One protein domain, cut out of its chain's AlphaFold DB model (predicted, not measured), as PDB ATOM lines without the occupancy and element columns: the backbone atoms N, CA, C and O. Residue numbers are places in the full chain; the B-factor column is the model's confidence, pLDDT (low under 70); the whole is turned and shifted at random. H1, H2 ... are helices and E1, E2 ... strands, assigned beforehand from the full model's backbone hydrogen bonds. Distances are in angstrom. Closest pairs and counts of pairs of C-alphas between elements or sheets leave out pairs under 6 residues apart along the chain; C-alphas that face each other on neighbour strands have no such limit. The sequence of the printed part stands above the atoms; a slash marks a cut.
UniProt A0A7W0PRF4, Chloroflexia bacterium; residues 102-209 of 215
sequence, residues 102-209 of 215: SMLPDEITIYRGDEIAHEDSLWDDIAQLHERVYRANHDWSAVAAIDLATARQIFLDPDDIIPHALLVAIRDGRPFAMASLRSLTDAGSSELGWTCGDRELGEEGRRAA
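Overview. This is residues 102 to 209 of the 215 residues of a protein of Chloroflexia bacterium (UniProt A0A7W0PRF4). What would one see first in this model? One twisted, curled sheet of four strands, E1 to E4, is crossed on one face by the long helix H2, and the shorter helix H3 packs on H2; H1, four residues, sits at the end of E1 on the same face as H2, and the small H4 follows E4 near the end of the printed part. What are the counts and the order? The printed part has 108 residues with four named helices and four named strands, in the order E1 H1 H2 H3 E2 E3 E4 H4; the sheet's order is E1 - E2 - E3 - E4, all antiparallel, and the class is mixed, helices and strands. How large and how dense is it? It is compact, with a radius of gyration of the C-alphas of 13.8 A, and rounded, with spans of 38 by 31 by 26 A.

Along the chain. Where does the first strand begin, and what comes next? E1, residues 108 to 112, begins at C-alpha 108 at (141.407, 148.386, 98.393) and is 13.4 A long. H1 is residues 113 to 116, 5.4 A. Where are the longer helices? H2, residues 120 to 137, is 25.8 A long and ends at C-alpha 137 at (152.331, 129.078, 88.954). H3 is residues 148 to 155, 10.2 A. Which residues make the later strands and the last helix? E2 is residues 161 to 171, 22.6 A, and bends by 77 degrees at residue 164; E3 is residues 174 to 183, 26.2 A, and bends by 65 degrees at residue 177. E4 is residues 190 to 197, 21.1 A. H4, residues 203 to 207, is 6.3 A long and ends at C-alpha 207 at (152.302, 140.563, 101.050).

Arrangement. How do the strands pair? E1 and E2 are antiparallel at 164 degrees, with N 111 and O 168 at 2.9 A. E2, E3 and E4 form a meander, each strand the antiparallel neighbour of the one before, in two hairpins: N 167 and O 179 are 2.8 A apart across E2 and E3, and N 182 and O 191 are 2.9 A apart across E3 and E4. E1 and E4 are the edge strands and are apart. What is on the sheet? H2 is on one face, at a height over the sheet of 8.8 A, in two layers, a helix on one face of a sheet; it lies over E2, E3 and E4 and runs across the strands, at 85 degrees to E2 on the local plane, and the closest C-alphas of H2 and E3 are those of Ile 126 and Pro 175, 6.2 A. H1 is on the same face, at a height of 5.1 A, and lies over none of the strands, but only just, with 2 of its 4 C-alphas falling on E2. How do the other helices stand? H3 touches H2, which meets it with residues 123 to 131 alone, at a steep tilt of 66 degrees, the same way; the closest C-alphas are those of Ala 127 and Arg 152, 5.2 A. H3 only grazes the sheet with residues 154 to 155, and H4 only grazes it with residues 203 to 207; the closest C-alphas of H4 and E4 are those of Gly 205 and Gly 197, 4.3 A. What do the helix backbones show? In H2, H3 and H4 every O i to N i+4 pair is within hydrogen-bond range; H1 is too short for such a pair.

Size, cuts and confidence. How far does it reach? The two C-alphas farthest apart are those of Ser 102 and Ala 144, 40.1 A. Is there a cut or a long link? The printed part has no cut and no long link; the links H2 to H3, 10 residues, and E3 to E4, 6 residues, are short, and the others are tight. Where is confidence low? The mean pLDDT of the printed part is 83.2, and residues 185 to 189 and 193 to 209 are under 70; H4 has a mean of 50.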
ATOM      1  N   SER A 102     140.403 147.126 109.362       78.00
ATOM      2  CA  SER A 102     141.417 148.186 109.350       78.00
ATOM      3  C   SER A 102     142.793 147.763 108.820       78.00
ATOM      4  O   SER A 102     143.677 148.606 108.721       78.00
ATOM      5  N   MET A 103     143.029 146.471 108.564       81.88
ATOM      6  CA  MET A 103     144.264 145.999 107.926       81.88
ATOM      7  C   MET A 103     144.272 146.201 106.409       81.88
ATOM      8  O   MET A 103     145.341 146.119 105.806       81.88
ATOM      9  N   LEU A 104     143.113 146.428 105.790       81.44
ATOM     10  CA  LEU A 104     143.044 146.720 104.365       81.44
ATOM     11  C   LEU A 104     143.401 148.194 104.130       81.44
ATOM     12  O   LEU A 104     142.841 149.056 104.807       81.44
ATOM     13  N   PRO A 105     144.319 148.497 103.196       84.88
ATOM     14  CA  PRO A 105     144.539 149.863 102.736       84.88
ATOM     15  C   PRO A 105     143.247 150.497 102.201       84.88
ATOM     16  O   PRO A 105     142.443 149.806 101.574       84.88
ATOM     17  N   ASP A 106     143.069 151.803 102.418       86.69
ATOM     18  CA  ASP A 106     141.845 152.542 102.065       86.69
ATOM     19  C   ASP A 106     141.508 152.470 100.563       86.69
ATOM     20  O   ASP A 106     140.349 152.593 100.170       86.69
ATOM     21  N   GLU A 107     142.510 152.262  99.707       89.12
ATOM     22  CA  GLU A 107     142.346 152.134  98.260       89.12
ATOM     23  C   GLU A 107     141.916 150.733  97.786       89.12
ATOM     24  O   GLU A 107     141.717 150.524  96.586       89.12
ATOM     25  N   ILE A 108     141.793 149.764  98.701       90.38
ATOM     26  CA  ILE A 108     141.407 148.386  98.393       90.38
ATOM     27  C   ILE A 108     139.985 148.119  98.873       90.38
ATOM     28  O   ILE A 108     139.666 148.234 100.052       90.38
ATOM     29  N   THR A 109     139.140 147.658  97.953       91.94
ATOM     30  CA  THR A 109     137.808 147.133  98.278       91.94
ATOM     31  C   THR A 109     137.751 145.646  97.958       91.94
ATOM     32  O   THR A 109     138.204 145.225  96.896       91.94
ATOM     33  N   ILE A 110     137.195 144.841  98.865       92.12
ATOM     34  CA  ILE A 110     136.938 143.418  98.625       92.12
ATOM     35  C   ILE A 110     135.462 143.238  98.292       92.12
ATOM     36  O   ILE A 110     134.604 143.656  99.065       92.12
ATOM     37  N   TYR A 111     135.192 142.573  97.175       94.94
ATOM     38  CA  TYR A 111     133.855 142.172  96.754       94.94
ATOM     39  C   TYR A 111     133.718 140.659  96.791       94.94
ATOM     40  O   TYR A 111     134.684 139.930  96.539       94.94
ATOM     41  N   ARG A 112     132.505 140.179  97.045       94.69
ATOM     42  CA  ARG A 112     132.155 138.785  96.788       94.69
ATOM     43  C   ARG A 112     131.817 138.590  95.317       94.69
ATOM     44  O   ARG A 112     131.263 139.479  94.678       94.69
ATOM     45  N   GLY A 113     132.075 137.397  94.795       92.88
ATOM     46  CA  GLY A 113     131.791 137.055  93.405       92.88
ATOM     47  C   GLY A 113     130.326 137.262  93.031       92.88
ATOM     48  O   GLY A 113     130.042 137.802  91.971       92.88
ATOM     49  N   ASP A 114     129.392 136.910  93.916       94.31
ATOM     50  CA  ASP A 114     127.957 137.101  93.678       94.31
ATOM     51  C   ASP A 114     127.500 138.573  93.676       94.31
ATOM     52  O   ASP A 114     126.501 138.896  93.036       94.31
ATOM     53  N   GLU A 115     128.241 139.478  94.319       95.38
ATOM     54  CA  GLU A 115     127.969 140.921  94.303       95.38
ATOM     55  C   GLU A 115     128.353 141.560  92.968       95.38
ATOM     56  O   GLU A 115     127.743 142.545  92.575       95.38
ATOM     57  N   ILE A 116     129.333 140.992  92.263       93.25
ATOM     58  CA  ILE A 116     129.893 141.548  91.021       93.25
ATOM     59  C   ILE A 116     129.659 140.663  89.794       93.25
ATOM     60  O   ILE A 116     130.089 141.005  88.697       93.25
ATOM     61  N   ALA A 117     128.944 139.545  89.939       89.00
ATOM     62  CA  ALA A 117     128.687 138.596  88.852       89.00
ATOM     63  C   ALA A 117     127.905 139.197  87.667       89.00
ATOM     64  O   ALA A 117     127.888 138.619  86.585       89.00
ATOM     65  N   HIS A 118     127.235 140.334  87.873       90.38
ATOM     66  CA  HIS A 118     126.483 141.050  86.843       90.38
ATOM     67  C   HIS A 118     127.327 142.078  86.069       90.38
ATOM     68  O   HIS A 118     126.858 142.621  85.072       90.38
ATOM     69  N   GLU A 119     128.558 142.341  86.509       92.81
ATOM     70  CA  GLU A 119     129.481 143.282  85.879       92.81
ATOM     71  C   GLU A 119     130.384 142.535  84.889       92.81
ATOM     72  O   GLU A 119     131.500 142.130  85.218       92.81
ATOM     73  N   ASP A 120     129.905 142.335  83.658       92.00
ATOM     74  CA  ASP A 120     130.567 141.468  82.668       92.00
ATOM     75  C   ASP A 120     132.043 141.805  82.424       92.00
ATOM     76  O   ASP A 120     132.870 140.896  82.338       92.00
ATOM     77  N   SER A 121     132.369 143.099  82.348       93.88
ATOM     78  CA  SER A 121     133.747 143.569  82.142       93.88
ATOM     79  C   SER A 121     134.665 143.251  83.323       93.88
ATOM     80  O   SER A 121     135.813 142.860  83.130       93.88
ATOM     81  N   LEU A 122     134.147 143.338  84.549       93.38
ATOM     82  CA  LEU A 122     134.909 142.990  85.739       93.38
ATOM     83  C   LEU A 122     135.111 141.473  85.829       93.38
ATOM     84  O   LEU A 122     136.184 141.007  86.207       93.38
ATOM     85  N   TRP A 123     134.107 140.693  85.429       93.38
ATOM     86  CA  TRP A 123     134.213 139.237  85.362       93.38
ATOM     87  C   TRP A 123     135.241 138.769  84.321       93.38
ATOM     88  O   TRP A 123     135.983 137.815  84.568       93.38
ATOM     89  N   ASP A 124     135.339 139.469  83.186       95.44
ATOM     90  CA  ASP A 124     136.403 139.264  82.198       95.44
ATOM     91  C   ASP A 124     137.790 139.532  82.790       95.44
ATOM     92  O   ASP A 124     138.696 138.704  82.646       95.44
ATOM     93  N   ASP A 125     137.955 140.645  83.506       95.06
ATOM     94  CA  ASP A 125     139.225 140.990  84.149       95.06
ATOM     95  C   ASP A 125     139.632 139.955  85.215       95.06
ATOM     96  O   ASP A 125     140.813 139.607  85.331       95.06
ATOM     97  N   ILE A 126     138.668 139.400  85.959       94.19
ATOM     98  CA  ILE A 126     138.899 138.319  86.932       94.19
ATOM     99  C   ILE A 126     139.344 137.029  86.225       94.19
ATOM    100  O   ILE A 126     140.290 136.375  86.672       94.19
ATOM    101  N   ALA A 127     138.717 136.663  85.102       94.81
ATOM    102  CA  ALA A 127     139.110 135.483  84.327       94.81
ATOM    103  C   ALA A 127     140.548 135.613  83.799       94.81
ATOM    104  O   ALA A 127     141.336 134.665  83.867       94.81
ATOM    105  N   GLN A 128     140.919 136.806  83.328       94.12
ATOM    106  CA  GLN A 128     142.284 137.098  82.893       94.12
ATOM    107  C   GLN A 128     143.278 137.076  84.059       94.12
ATOM    108  O   GLN A 128     144.388 136.564  83.902       94.12
ATOM    109  N   LEU A 129     142.904 137.602  85.233       92.06
ATOM    110  CA  LEU A 129     143.728 137.507  86.441       92.06
ATOM    111  C   LEU A 129     143.993 136.036  86.807       92.06
ATOM    112  O   LEU A 129     145.146 135.673  87.058       92.06
ATOM    113  N   HIS A 130     142.971 135.174  86.757       91.31
ATOM    114  CA  HIS A 130     143.129 133.726  86.952       91.31
ATOM    115  C   HIS A 130     144.102 133.116  85.957       91.31
ATOM    116  O   HIS A 130     145.005 132.387  86.367       91.31
ATOM    117  N   GLU A 131     143.968 133.431  84.669       92.12
ATOM    118  CA  GLU A 131     144.869 132.904  83.649       92.12
ATOM    119  C   GLU A 131     146.324 133.324  83.904       92.12
ATOM    120  O   GLU A 131     147.228 132.480  83.876       92.12
ATOM    121  N   ARG A 132     146.567 134.612  84.195       89.50
ATOM    122  CA  ARG A 132     147.916 135.136  84.471       89.50
ATOM    123  C   ARG A 132     148.551 134.428  85.663       89.50
ATOM    124  O   ARG A 132     149.685 133.952  85.565       89.50
ATOM    125  N   VAL A 133     147.811 134.297  86.763       86.94
ATOM    126  CA  VAL A 133     148.276 133.599  87.968       86.94
ATOM    127  C   VAL A 133     148.510 132.117  87.688       86.94
ATOM    128  O   VAL A 133     149.557 131.578  88.056       86.94
ATOM    129  N   TYR A 134     147.565 131.450  87.021       88.88
ATOM    130  CA  TYR A 134     147.674 130.039  86.664       88.88
ATOM    131  C   TYR A 134     148.959 129.792  85.880       88.88
ATOM    132  O   TYR A 134     149.754 128.922  86.241       88.88
ATOM    133  N   ARG A 135     149.201 130.601  84.843       88.62
ATOM    134  CA  ARG A 135     150.395 130.539  83.998       88.62
ATOM    135  C   ARG A 135     151.668 130.786  84.807       88.62
ATOM    136  O   ARG A 135     152.621 130.024  84.660       88.62
ATOM    137  N   ALA A 136     151.671 131.780  85.695       85.56
ATOM    138  CA  ALA A 136     152.813 132.090  86.554       85.56
ATOM    139  C   ALA A 136     153.155 130.959  87.547       85.56
ATOM    140  O   ALA A 136     154.329 130.734  87.834       85.56
ATOM    141  N   ASN A 137     152.155 130.219  88.040       84.75
ATOM    142  CA  ASN A 137     152.331 129.078  88.954       84.75
ATOM    143  C   ASN A 137     152.633 127.744  88.234       84.75
ATOM    144  O   ASN A 137     152.932 126.719  88.872       84.75
ATOM    145  N   HIS A 138     152.568 127.757  86.901       88.00
ATOM    146  CA  HIS A 138     152.834 126.629  86.013       88.00
ATOM    147  C   HIS A 138     154.032 126.867  85.082       88.00
ATOM    148  O   HIS A 138     154.145 126.218  84.049       88.00
ATOM    149  N   ASP A 139     154.982 127.725  85.457       83.75
ATOM    150  CA  ASP A 139     156.237 127.943  84.716       83.75
ATOM    151  C   ASP A 139     157.021 126.643  84.420       83.75
ATOM    152  O   ASP A 139     157.635 126.482  83.365       83.75
ATOM    153  N   TRP A 140     156.923 125.658  85.311       84.50
ATOM    154  CA  TRP A 140     157.500 124.320  85.183       84.50
ATOM    155  C   TRP A 140     156.787 123.418  84.155       84.50
ATOM    156  O   TRP A 140     157.292 122.327  83.865       84.50
ATOM    157  N   SER A 141     155.619 123.806  83.627       86.56
ATOM    158  CA  SER A 141     154.803 123.038  82.675       86.56
ATOM    159  C   SER A 141     154.037 123.960  81.728       86.56
ATOM    160  O   SER A 141     153.032 124.545  82.120       86.56
ATOM    161  N   ALA A 142     154.459 124.024  80.459       89.06
ATOM    162  CA  ALA A 142     153.875 124.937  79.478       89.06
ATOM    163  C   ALA A 142     152.338 124.876  79.471       89.06
ATOM    164  O   ALA A 142     151.751 123.793  79.358       89.06
ATOM    165  N   VAL A 143     151.719 126.049  79.610       92.19
ATOM    166  CA  VAL A 143     150.269 126.253  79.578       92.19
ATOM    167  C   VAL A 143     149.884 126.734  78.187       92.19
ATOM    168  O   VAL A 143     150.495 127.680  77.680       92.19
ATOM    169  N   ALA A 144     148.886 126.103  77.571       93.12
ATOM    170  CA  ALA A 144     148.352 126.556  76.291       93.12
ATOM    171  C   ALA A 144     147.899 128.028  76.368       93.12
ATOM    172  O   ALA A 144     147.500 128.522  77.425       93.12
ATOM    173  N   ALA A 145     147.998 128.759  75.258       93.06
ATOM    174  CA  ALA A 145     147.288 130.028  75.139       93.06
ATOM    175  C   ALA A 145     145.792 129.720  75.025       93.06
ATOM    176  O   ALA A 145     145.416 128.809  74.283       93.06
ATOM    177  N   ILE A 146     144.969 130.449  75.769       95.69
ATOM    178  CA  ILE A 146     143.514 130.312  75.742       95.69
ATOM    179  C   ILE A 146     142.893 131.673  75.459       95.69
ATOM    180  O   ILE A 146     143.510 132.704  75.719       95.69
ATOM    181  N   ASP A 147     141.700 131.677  74.875       96.62
ATOM    182  CA  ASP A 147     140.932 132.907  74.728       96.62
ATOM    183  C   ASP A 147     140.157 133.228  76.014       96.62
ATOM    184  O   ASP A 147     140.075 132.427  76.949       96.62
ATOM    185  N   LEU A 148     139.578 134.427  76.057       96.00
ATOM    186  CA  LEU A 148     138.832 134.918  77.210       96.00
ATOM    187  C   LEU A 148     137.604 134.057  77.536       96.00
ATOM    188  O   LEU A 148     137.328 133.801  78.704       96.00
ATOM    189  N   ALA A 149     136.887 133.574  76.520       95.81
ATOM    190  CA  ALA A 149     135.723 132.713  76.719       95.81
ATOM    191  C   ALA A 149     136.120 131.395  77.401       95.81
ATOM    192  O   ALA A 149     135.485 130.965  78.363       95.81
ATOM    193  N   THR A 150     137.224 130.800  76.952       95.44
ATOM    194  CA  THR A 150     137.823 129.603  77.541       95.44
ATOM    195  C   THR A 150     138.337 129.879  78.955       95.44
ATOM    196  O   THR A 150     138.132 129.063  79.851       95.44
ATOM    197  N   ALA A 151     138.957 131.038  79.194       94.62
ATOM    198  CA  ALA A 151     139.390 131.444  80.529       94.62
ATOM    199  C   ALA A 151     138.201 131.584  81.494       94.62
ATOM    200  O   ALA A 151     138.251 131.027  82.591       94.62
ATOM    201  N   ARG A 152     137.104 132.242  81.078       94.25
ATOM    202  CA  ARG A 152     135.858 132.321  81.864       94.25
ATOM    203  C   ARG A 152     135.332 130.927  82.179       94.25
ATOM    204  O   ARG A 152     135.050 130.641  83.336       94.25
ATOM    205  N   GLN A 153     135.250 130.061  81.169       93.19
ATOM    206  CA  GLN A 153     134.736 128.706  81.344       93.19
ATOM    207  C   GLN A 153     135.570 127.888  82.332       93.19
ATOM    208  O   GLN A 153     135.005 127.152  83.116       93.19
ATOM    209  N   ILE A 154     136.899 127.975  82.301       91.12
ATOM    210  CA  ILE A 154     137.756 127.118  83.138       91.12
ATOM    211  C   ILE A 154     137.894 127.662  84.551       91.12
ATOM    212  O   ILE A 154     137.943 126.910  85.525       91.12
ATOM    213  N   PHE A 155     138.048 128.977  84.669       91.12
ATOM    214  CA  PHE A 155     138.410 129.579  85.940       91.12
ATOM    215  C   PHE A 155     137.206 130.046  86.739       91.12
ATOM    216  O   PHE A 155     137.302 130.060  87.964       91.12
ATOM    217  N   LEU A 156     136.099 130.365  86.071       92.25
ATOM    218  CA  LEU A 156     134.882 130.903  86.669       92.25
ATOM    219  C   LEU A 156     133.654 130.045  86.327       92.25
ATOM    220  O   LEU A 156     132.549 130.579  86.241       92.25
ATOM    221  N   ASP A 157     133.850 128.736  86.121       90.25
ATOM    222  CA  ASP A 157     132.758 127.780  85.909       90.25
ATOM    223  C   ASP A 157     131.784 127.830  87.099       90.25
ATOM    224  O   ASP A 157     132.196 127.491  88.212       90.25
ATOM    225  N   PRO A 158     130.517 128.237  86.912       85.00
ATOM    226  CA  PRO A 158     129.558 128.346  88.007       85.00
ATOM    227  C   PRO A 158     129.254 127.010  88.698       85.00
ATOM    228  O   PRO A 158     128.767 127.030  89.827       85.00
ATOM    229  N   ASP A 159     129.536 125.872  88.053       86.94
ATOM    230  CA  ASP A 159     129.375 124.550  88.663       86.94
ATOM    231  C   ASP A 159     130.581 124.156  89.544       86.94
ATOM    232  O   ASP A 159     130.476 123.252  90.374       86.94
ATOM    233  N   ASP A 160     131.718 124.845  89.396       87.06
ATOM    234  CA  ASP A 160     132.953 124.608  90.157       87.06
ATOM    235  C   ASP A 160     133.162 125.669  91.250       87.06
ATOM    236  O   ASP A 160     133.383 125.346  92.421       87.06
ATOM    237  N   ILE A 161     133.062 126.956  90.903       89.25
ATOM    238  CA  ILE A 161     133.250 128.045  91.866       89.25
ATOM    239  C   ILE A 161     132.025 128.215  92.765       89.25
ATOM    240  O   ILE A 161     130.887 128.141  92.318       89.25
ATOM    241  N   ILE A 162     132.252 128.519  94.043       90.12
ATOM    242  CA  ILE A 162     131.188 128.906  94.974       90.12
ATOM    243  C   ILE A 162     131.094 130.443  94.959       90.12
ATOM    244  O   ILE A 162     131.952 131.089  95.564       90.12
ATOM    245  N   PRO A 163     130.093 131.079  94.309       88.56
ATOM    246  CA  PRO A 163     130.155 132.517  94.008       88.56
ATOM    247  C   PRO A 163     130.237 133.429  95.240       88.56
ATOM    248  O   PRO A 163     130.972 134.412  95.239       88.56
ATOM    249  N   HIS A 164     129.543 133.080  96.325       91.12
ATOM    250  CA  HIS A 164     129.590 133.827  97.592       91.12
ATOM    251  C   HIS A 164     130.891 133.604  98.387       91.12
ATOM    252  O   HIS A 164     131.121 134.281  99.387       91.12
ATOM    253  N   ALA A 165     131.721 132.649  97.962       91.00
ATOM    254  CA  ALA A 165     133.033 132.339  98.524       91.00
ATOM    255  C   ALA A 165     134.177 132.586  97.519       91.00
ATOM    256  O   ALA A 165     135.312 132.161  97.746       91.00
ATOM    257  N   LEU A 166     133.885 133.285  96.418       93.19
ATOM    258  CA  LEU A 166     134.872 134.010  95.633       93.19
ATOM    259  C   LEU A 166     134.986 135.413  96.233       93.19
ATOM    260  O   LEU A 166     133.990 136.119  96.331       93.19
ATOM    261  N   LEU A 167     136.188 135.811  96.625       94.06
ATOM    262  CA  LEU A 167     136.518 137.152  97.086       94.06
ATOM    263  C   LEU A 167     137.503 137.770  96.104       94.06
ATOM    264  O   LEU A 167     138.498 137.137  95.755       94.06
ATOM    265  N   VAL A 168     137.242 139.001  95.679       94.00
ATOM    266  CA  VAL A 168     138.076 139.732  94.723       94.00
ATOM    267  C   VAL A 168     138.457 141.072  95.329       94.00
ATOM    268  O   VAL A 168     137.590 141.854  95.710       94.00
ATOM    269  N   ALA A 169     139.757 141.335  95.418       93.31
ATOM    270  CA  ALA A 169     140.280 142.627  95.828       93.31
ATOM    271  C   ALA A 169     140.446 143.528  94.597       93.31
ATOM    272  O   ALA A 169     141.134 143.173  93.633       93.31
ATOM    273  N   ILE A 170     139.818 144.697  94.660       92.88
ATOM    274  CA  ILE A 170     139.818 145.732  93.632       92.88
ATOM    275  C   ILE A 170     140.626 146.926  94.132       92.88
ATOM    276  O   ILE A 170     140.423 147.385  95.256       92.88
ATOM    277  N   ARG A 171     141.510 147.447  93.279       91.06
ATOM    278  CA  ARG A 171     142.256 148.696  93.477       91.06
ATOM    279  C   ARG A 171     142.185 149.494  92.182       91.06
ATOM    280  O   ARG A 171     142.348 148.920  91.107       91.06
ATOM    281  N   ASP A 172     141.885 150.788  92.271       91.06
ATOM    282  CA  ASP A 172     141.738 151.676  91.104       91.06
ATOM    283  C   ASP A 172     140.798 151.115  90.016       91.06
ATOM    284  O   ASP A 172     141.041 151.238  88.814       91.06
ATOM    285  N   GLY A 173     139.723 150.444  90.448       91.06
ATOM    286  CA  GLY A 173     138.724 149.839  89.564       91.06
ATOM    287  C   GLY A 173     139.169 148.558  88.849       91.06
ATOM    288  O   GLY A 173     138.466 148.116  87.949       91.06
ATOM    289  N   ARG A 174     140.309 147.955  89.219       91.81
ATOM    290  CA  ARG A 174     140.818 146.717  88.609       91.81
ATOM    291  C   ARG A 174     141.016 145.598  89.632       91.81
ATOM    292  O   ARG A 174     141.511 145.870  90.731       91.81
ATOM    293  N   PRO A 175     140.695 144.340  89.283       93.50
ATOM    294  CA  PRO A 175     141.001 143.204  90.132       93.50
ATOM    295  C   PRO A 175     142.499 142.936  90.132       93.50
ATOM    296  O   PRO A 175     143.140 142.865  89.081       93.50
ATOM    297  N   PHE A 176     143.057 142.768  91.326       89.50
ATOM    298  CA  PHE A 176     144.485 142.506  91.482       89.50
ATOM    299  C   PHE A 176     144.815 141.337  92.405       89.50
ATOM    300  O   PHE A 176     145.939 140.833  92.372       89.50
ATOM    301  N   ALA A 177     143.854 140.892  93.211       90.69
ATOM    302  CA  ALA A 177     143.965 139.671  93.985       90.69
ATOM    303  C   ALA A 177     142.602 138.995  94.112       90.69
ATOM    304  O   ALA A 177     141.559 139.641  94.009       90.69
ATOM    305  N   MET A 178     142.620 137.691  94.354       91.88
ATOM    306  CA  MET A 178     141.403 136.932  94.613       91.88
ATOM    307  C   MET A 178     141.669 135.689  95.452       91.88
ATOM    308  O   MET A 178     142.782 135.150  95.478       91.88
ATOM    309  N   ALA A 179     140.607 135.232  96.105       91.69
ATOM    310  CA  ALA A 179     140.534 133.967  96.805       91.69
ATOM    311  C   ALA A 179     139.227 133.257  96.435       91.69
ATOM    312  O   ALA A 179     138.179 133.890  96.444       91.69
ATOM    313  N   SER A 180     139.263 131.962  96.120       90.94
ATOM    314  CA  SER A 180     138.050 131.215  95.751       90.94
ATOM    315  C   SER A 180     137.958 129.876  96.469       90.94
ATOM    316  O   SER A 180     138.928 129.112  96.442       90.94
ATOM    317  N   LEU A 181     136.780 129.544  96.998       89.56
ATOM    318  CA  LEU A 181     136.428 128.159  97.316       89.56
ATOM    319  C   LEU A 181     135.777 127.475  96.111       89.56
ATOM    320  O   LEU A 181     134.962 128.076  95.407       89.56
ATOM    321  N   ARG A 182     136.151 126.213  95.899       88.19
ATOM    322  CA  ARG A 182     135.626 125.355  94.834       88.19
ATOM    323  C   ARG A 182     134.902 124.147  95.408       88.19
ATOM    324  O   ARG A 182     135.293 123.613  96.455       88.19
ATOM    325  N   SER A 183     133.840 123.745  94.726       82.31
ATOM    326  CA  SER A 183     133.061 122.559  95.055       82.31
ATOM    327  C   SER A 183     133.837 121.322  94.624       82.31
ATOM    328  O   SER A 183     134.132 121.142  93.448       82.31
ATOM    329  N   LEU A 184     134.151 120.439  95.568       72.00
ATOM    330  CA  LEU A 184     134.650 119.116  95.219       72.00
ATOM    331  C   LEU A 184     133.467 118.184  94.956       72.00
ATOM    332  O   LEU A 184     132.399 118.313  95.553       72.00
ATOM    333  N   THR A 185     133.664 117.210  94.069       65.31
ATOM    334  CA  THR A 185     132.657 116.180  93.766       65.31
ATOM    335  C   THR A 185     132.337 115.280  94.964       65.31
ATOM    336  O   THR A 185     131.331 114.571  94.949       65.31
ATOM    337  N   ASP A 186     133.175 115.307  96.002       63.56
ATOM    338  CA  ASP A 186     133.001 114.532  97.222       63.56
ATOM    339  C   ASP A 186     132.190 115.341  98.245       63.56
ATOM    340  O   ASP A 186     132.536 116.463  98.611       63.56
ATOM    341  N   ALA A 187     131.081 114.765  98.717       56.31
ATOM    342  CA  ALA A 187     130.165 115.444  99.627       56.31
ATOM    343  C   ALA A 187     130.865 115.853 100.938       56.31
ATOM    344  O   ALA A 187     131.228 115.001 101.749       56.31
ATOM    345  N   GLY A 188     130.991 117.164 101.165       63.66
ATOM    346  CA  GLY A 188     131.440 117.742 102.436       63.66
ATOM    347  C   GLY A 188     132.871 118.282 102.462       63.66
ATOM    348  O   GLY A 188     133.310 118.712 103.528       63.66
ATOM    349  N   SER A 189     133.589 118.299 101.335       66.06
ATOM    350  CA  SER A 189     134.879 118.987 101.217       66.06
ATOM    351  C   SER A 189     134.805 120.150 100.221       66.06
ATOM    352  O   SER A 189     134.121 120.095  99.202       66.06
ATOM    353  N   SER A 190     135.514 121.231 100.535       73.38
ATOM    354  CA  SER A 190     135.765 122.338  99.611       73.38
ATOM    355  C   SER A 190     137.266 122.510  99.469       73.38
ATOM    356  O   SER A 190     138.006 122.344 100.441       73.38
ATOM    357  N   GLU A 191     137.714 122.849  98.267       79.25
ATOM    358  CA  GLU A 191     139.114 123.167  98.013       79.25
ATOM    359  C   GLU A 191     139.296 124.681  97.990       79.25
ATOM    360  O   GLU A 191     138.531 125.410  97.351       79.25
ATOM    361  N   LEU A 192     140.333 125.163  98.675       74.25
ATOM    362  CA  LEU A 192     140.834 126.511  98.450       74.25
ATOM    363  C   LEU A 192     141.530 126.516  97.086       74.25
ATOM    364  O   LEU A 192     142.699 126.159  96.979       74.25
ATOM    365  N   GLY A 193     140.780 126.858  96.039       63.25
ATOM    366  CA  GLY A 193     141.233 126.673  94.662       63.25
ATOM    367  C   GLY A 193     142.375 127.613  94.282       63.25
ATOM    368  O   GLY A 193     143.353 127.190  93.672       63.25
ATOM    369  N   TRP A 194     142.264 128.894  94.639       66.38
ATOM    370  CA  TRP A 194     143.254 129.910  94.283       66.38
ATOM    371  C   TRP A 194     143.344 130.958  95.379       66.38
ATOM    372  O   TRP A 194     142.319 131.471  95.812       66.38
ATOM    373  N   THR A 195     144.567 131.285  95.789       62.06
ATOM    374  CA  THR A 195     144.920 132.507  96.517       62.06
ATOM    375  C   THR A 195     146.081 133.148  95.779       62.06
ATOM    376  O   THR A 195     147.118 132.521  95.546       62.06
ATOM    377  N   CYS A 196     145.903 134.380  95.326       63.06
ATOM    378  CA  CYS A 196     146.932 135.032  94.531       63.06
ATOM    379  C   CYS A 196     146.744 136.540  94.458       63.06
ATOM    380  O   CYS A 196     145.619 137.015  94.325       63.06
ATOM    381  N   GLY A 197     147.868 137.257  94.460       58.53
ATOM    382  CA  GLY A 197     147.983 138.621  93.955       58.53
ATOM    383  C   GLY A 197     148.754 138.639  92.634       58.53
ATOM    384  O   GLY A 197     149.591 137.762  92.385       58.53
ATOM    385  N   ASP A 198     148.473 139.621  91.782       57.38
ATOM    386  CA  ASP A 198     149.218 139.822  90.541       57.38
ATOM    387  C   ASP A 198     150.706 140.086  90.854       57.38
ATOM    388  O   ASP A 198     151.062 141.011  91.589       57.38
ATOM    389  N   ARG A 199     151.599 139.244  90.319       53.44
ATOM    390  CA  ARG A 199     153.054 139.355  90.526       53.44
ATOM    391  C   ARG A 199     153.643 140.601  89.873       53.44
ATOM    392  O   ARG A 199     154.709 141.043  90.307       53.44
ATOM    393  N   GLU A 200     152.975 141.171  88.871       50.41
ATOM    394  CA  GLU A 200     153.390 142.437  88.258       50.41
ATOM    395  C   GLU A 200     153.236 143.628  89.223       50.41
ATOM    396  O   GLU A 200     153.848 144.670  89.004       50.41
ATOM    397  N   LEU A 201     152.541 143.448  90.357       50.06
ATOM    398  CA  LEU A 201     152.485 144.411  91.466       50.06
ATOM    399  C   LEU A 201     153.656 144.293  92.464       50.06
ATOM    400  O   LEU A 201     153.671 144.959  93.498       50.06
ATOM    401  N   GLY A 202     154.662 143.458  92.185       54.00
ATOM    402  CA  GLY A 202     155.905 143.417  92.961       54.00
ATOM    403  C   GLY A 202     155.766 142.791  94.359       54.00
ATOM    404  O   GLY A 202     155.155 141.735  94.525       54.00
ATOM    405  N   GLU A 203     156.408 143.388  95.371       51.62
ATOM    406  CA  GLU A 203     156.354 142.902  96.764       51.62
ATOM    407  C   GLU A 203     154.942 142.955  97.365       51.62
ATOM    408  O   GLU A 203     154.618 142.136  98.223       51.62
ATOM    409  N   GLU A 204     154.085 143.868  96.904       48.66
ATOM    410  CA  GLU A 204     152.732 144.053  97.441       48.66
ATOM    411  C   GLU A 204     151.814 142.865  97.134       48.66
ATOM    412  O   GLU A 204     151.086 142.408  98.013       48.66
ATOM    413  N   GLY A 205     151.921 142.284  95.933       49.44
ATOM    414  CA  GLY A 205     151.181 141.072  95.560       49.44
ATOM    415  C   GLY A 205     151.603 139.828  96.354       49.44
ATOM    416  O   GLY A 205     150.798 138.915  96.528       49.44
ATOM    417  N   ARG A 206     152.840 139.793  96.880       51.19
ATOM    418  CA  ARG A 206     153.290 138.734  97.806       51.19
ATOM    419  C   ARG A 206     152.765 138.967  99.218       51.19
ATOM    420  O   ARG A 206     152.220 138.040  99.799       51.19
ATOM    421  N   ARG A 207     152.834 140.206  99.722       50.81
ATOM    422  CA  ARG A 207     152.302 140.563 101.050       50.81
ATOM    423  C   ARG A 207     150.790 140.361 101.157       50.81
ATOM    424  O   ARG A 207     150.315 139.988 102.218       50.81
ATOM    425  N   ALA A 208     150.042 140.545 100.066       45.59
ATOM    426  CA  ALA A 208     148.608 140.239 100.021       45.59
ATOM    427  C   ALA A 208     148.295 138.733 100.176       45.59
ATOM    428  O   ALA A 208     147.178 138.381 100.546       45.59
ATOM    429  N   ALA A 209     149.266 137.851  99.905       45.84
ATOM    430  CA  ALA A 209     149.170 136.405 100.121       45.84
ATOM    431  C   ALA A 209     149.849 135.937 101.427       45.84
ATOM    432  O   ALA A 209     149.634 134.800 101.852       45.84
TER     433      ALA A 209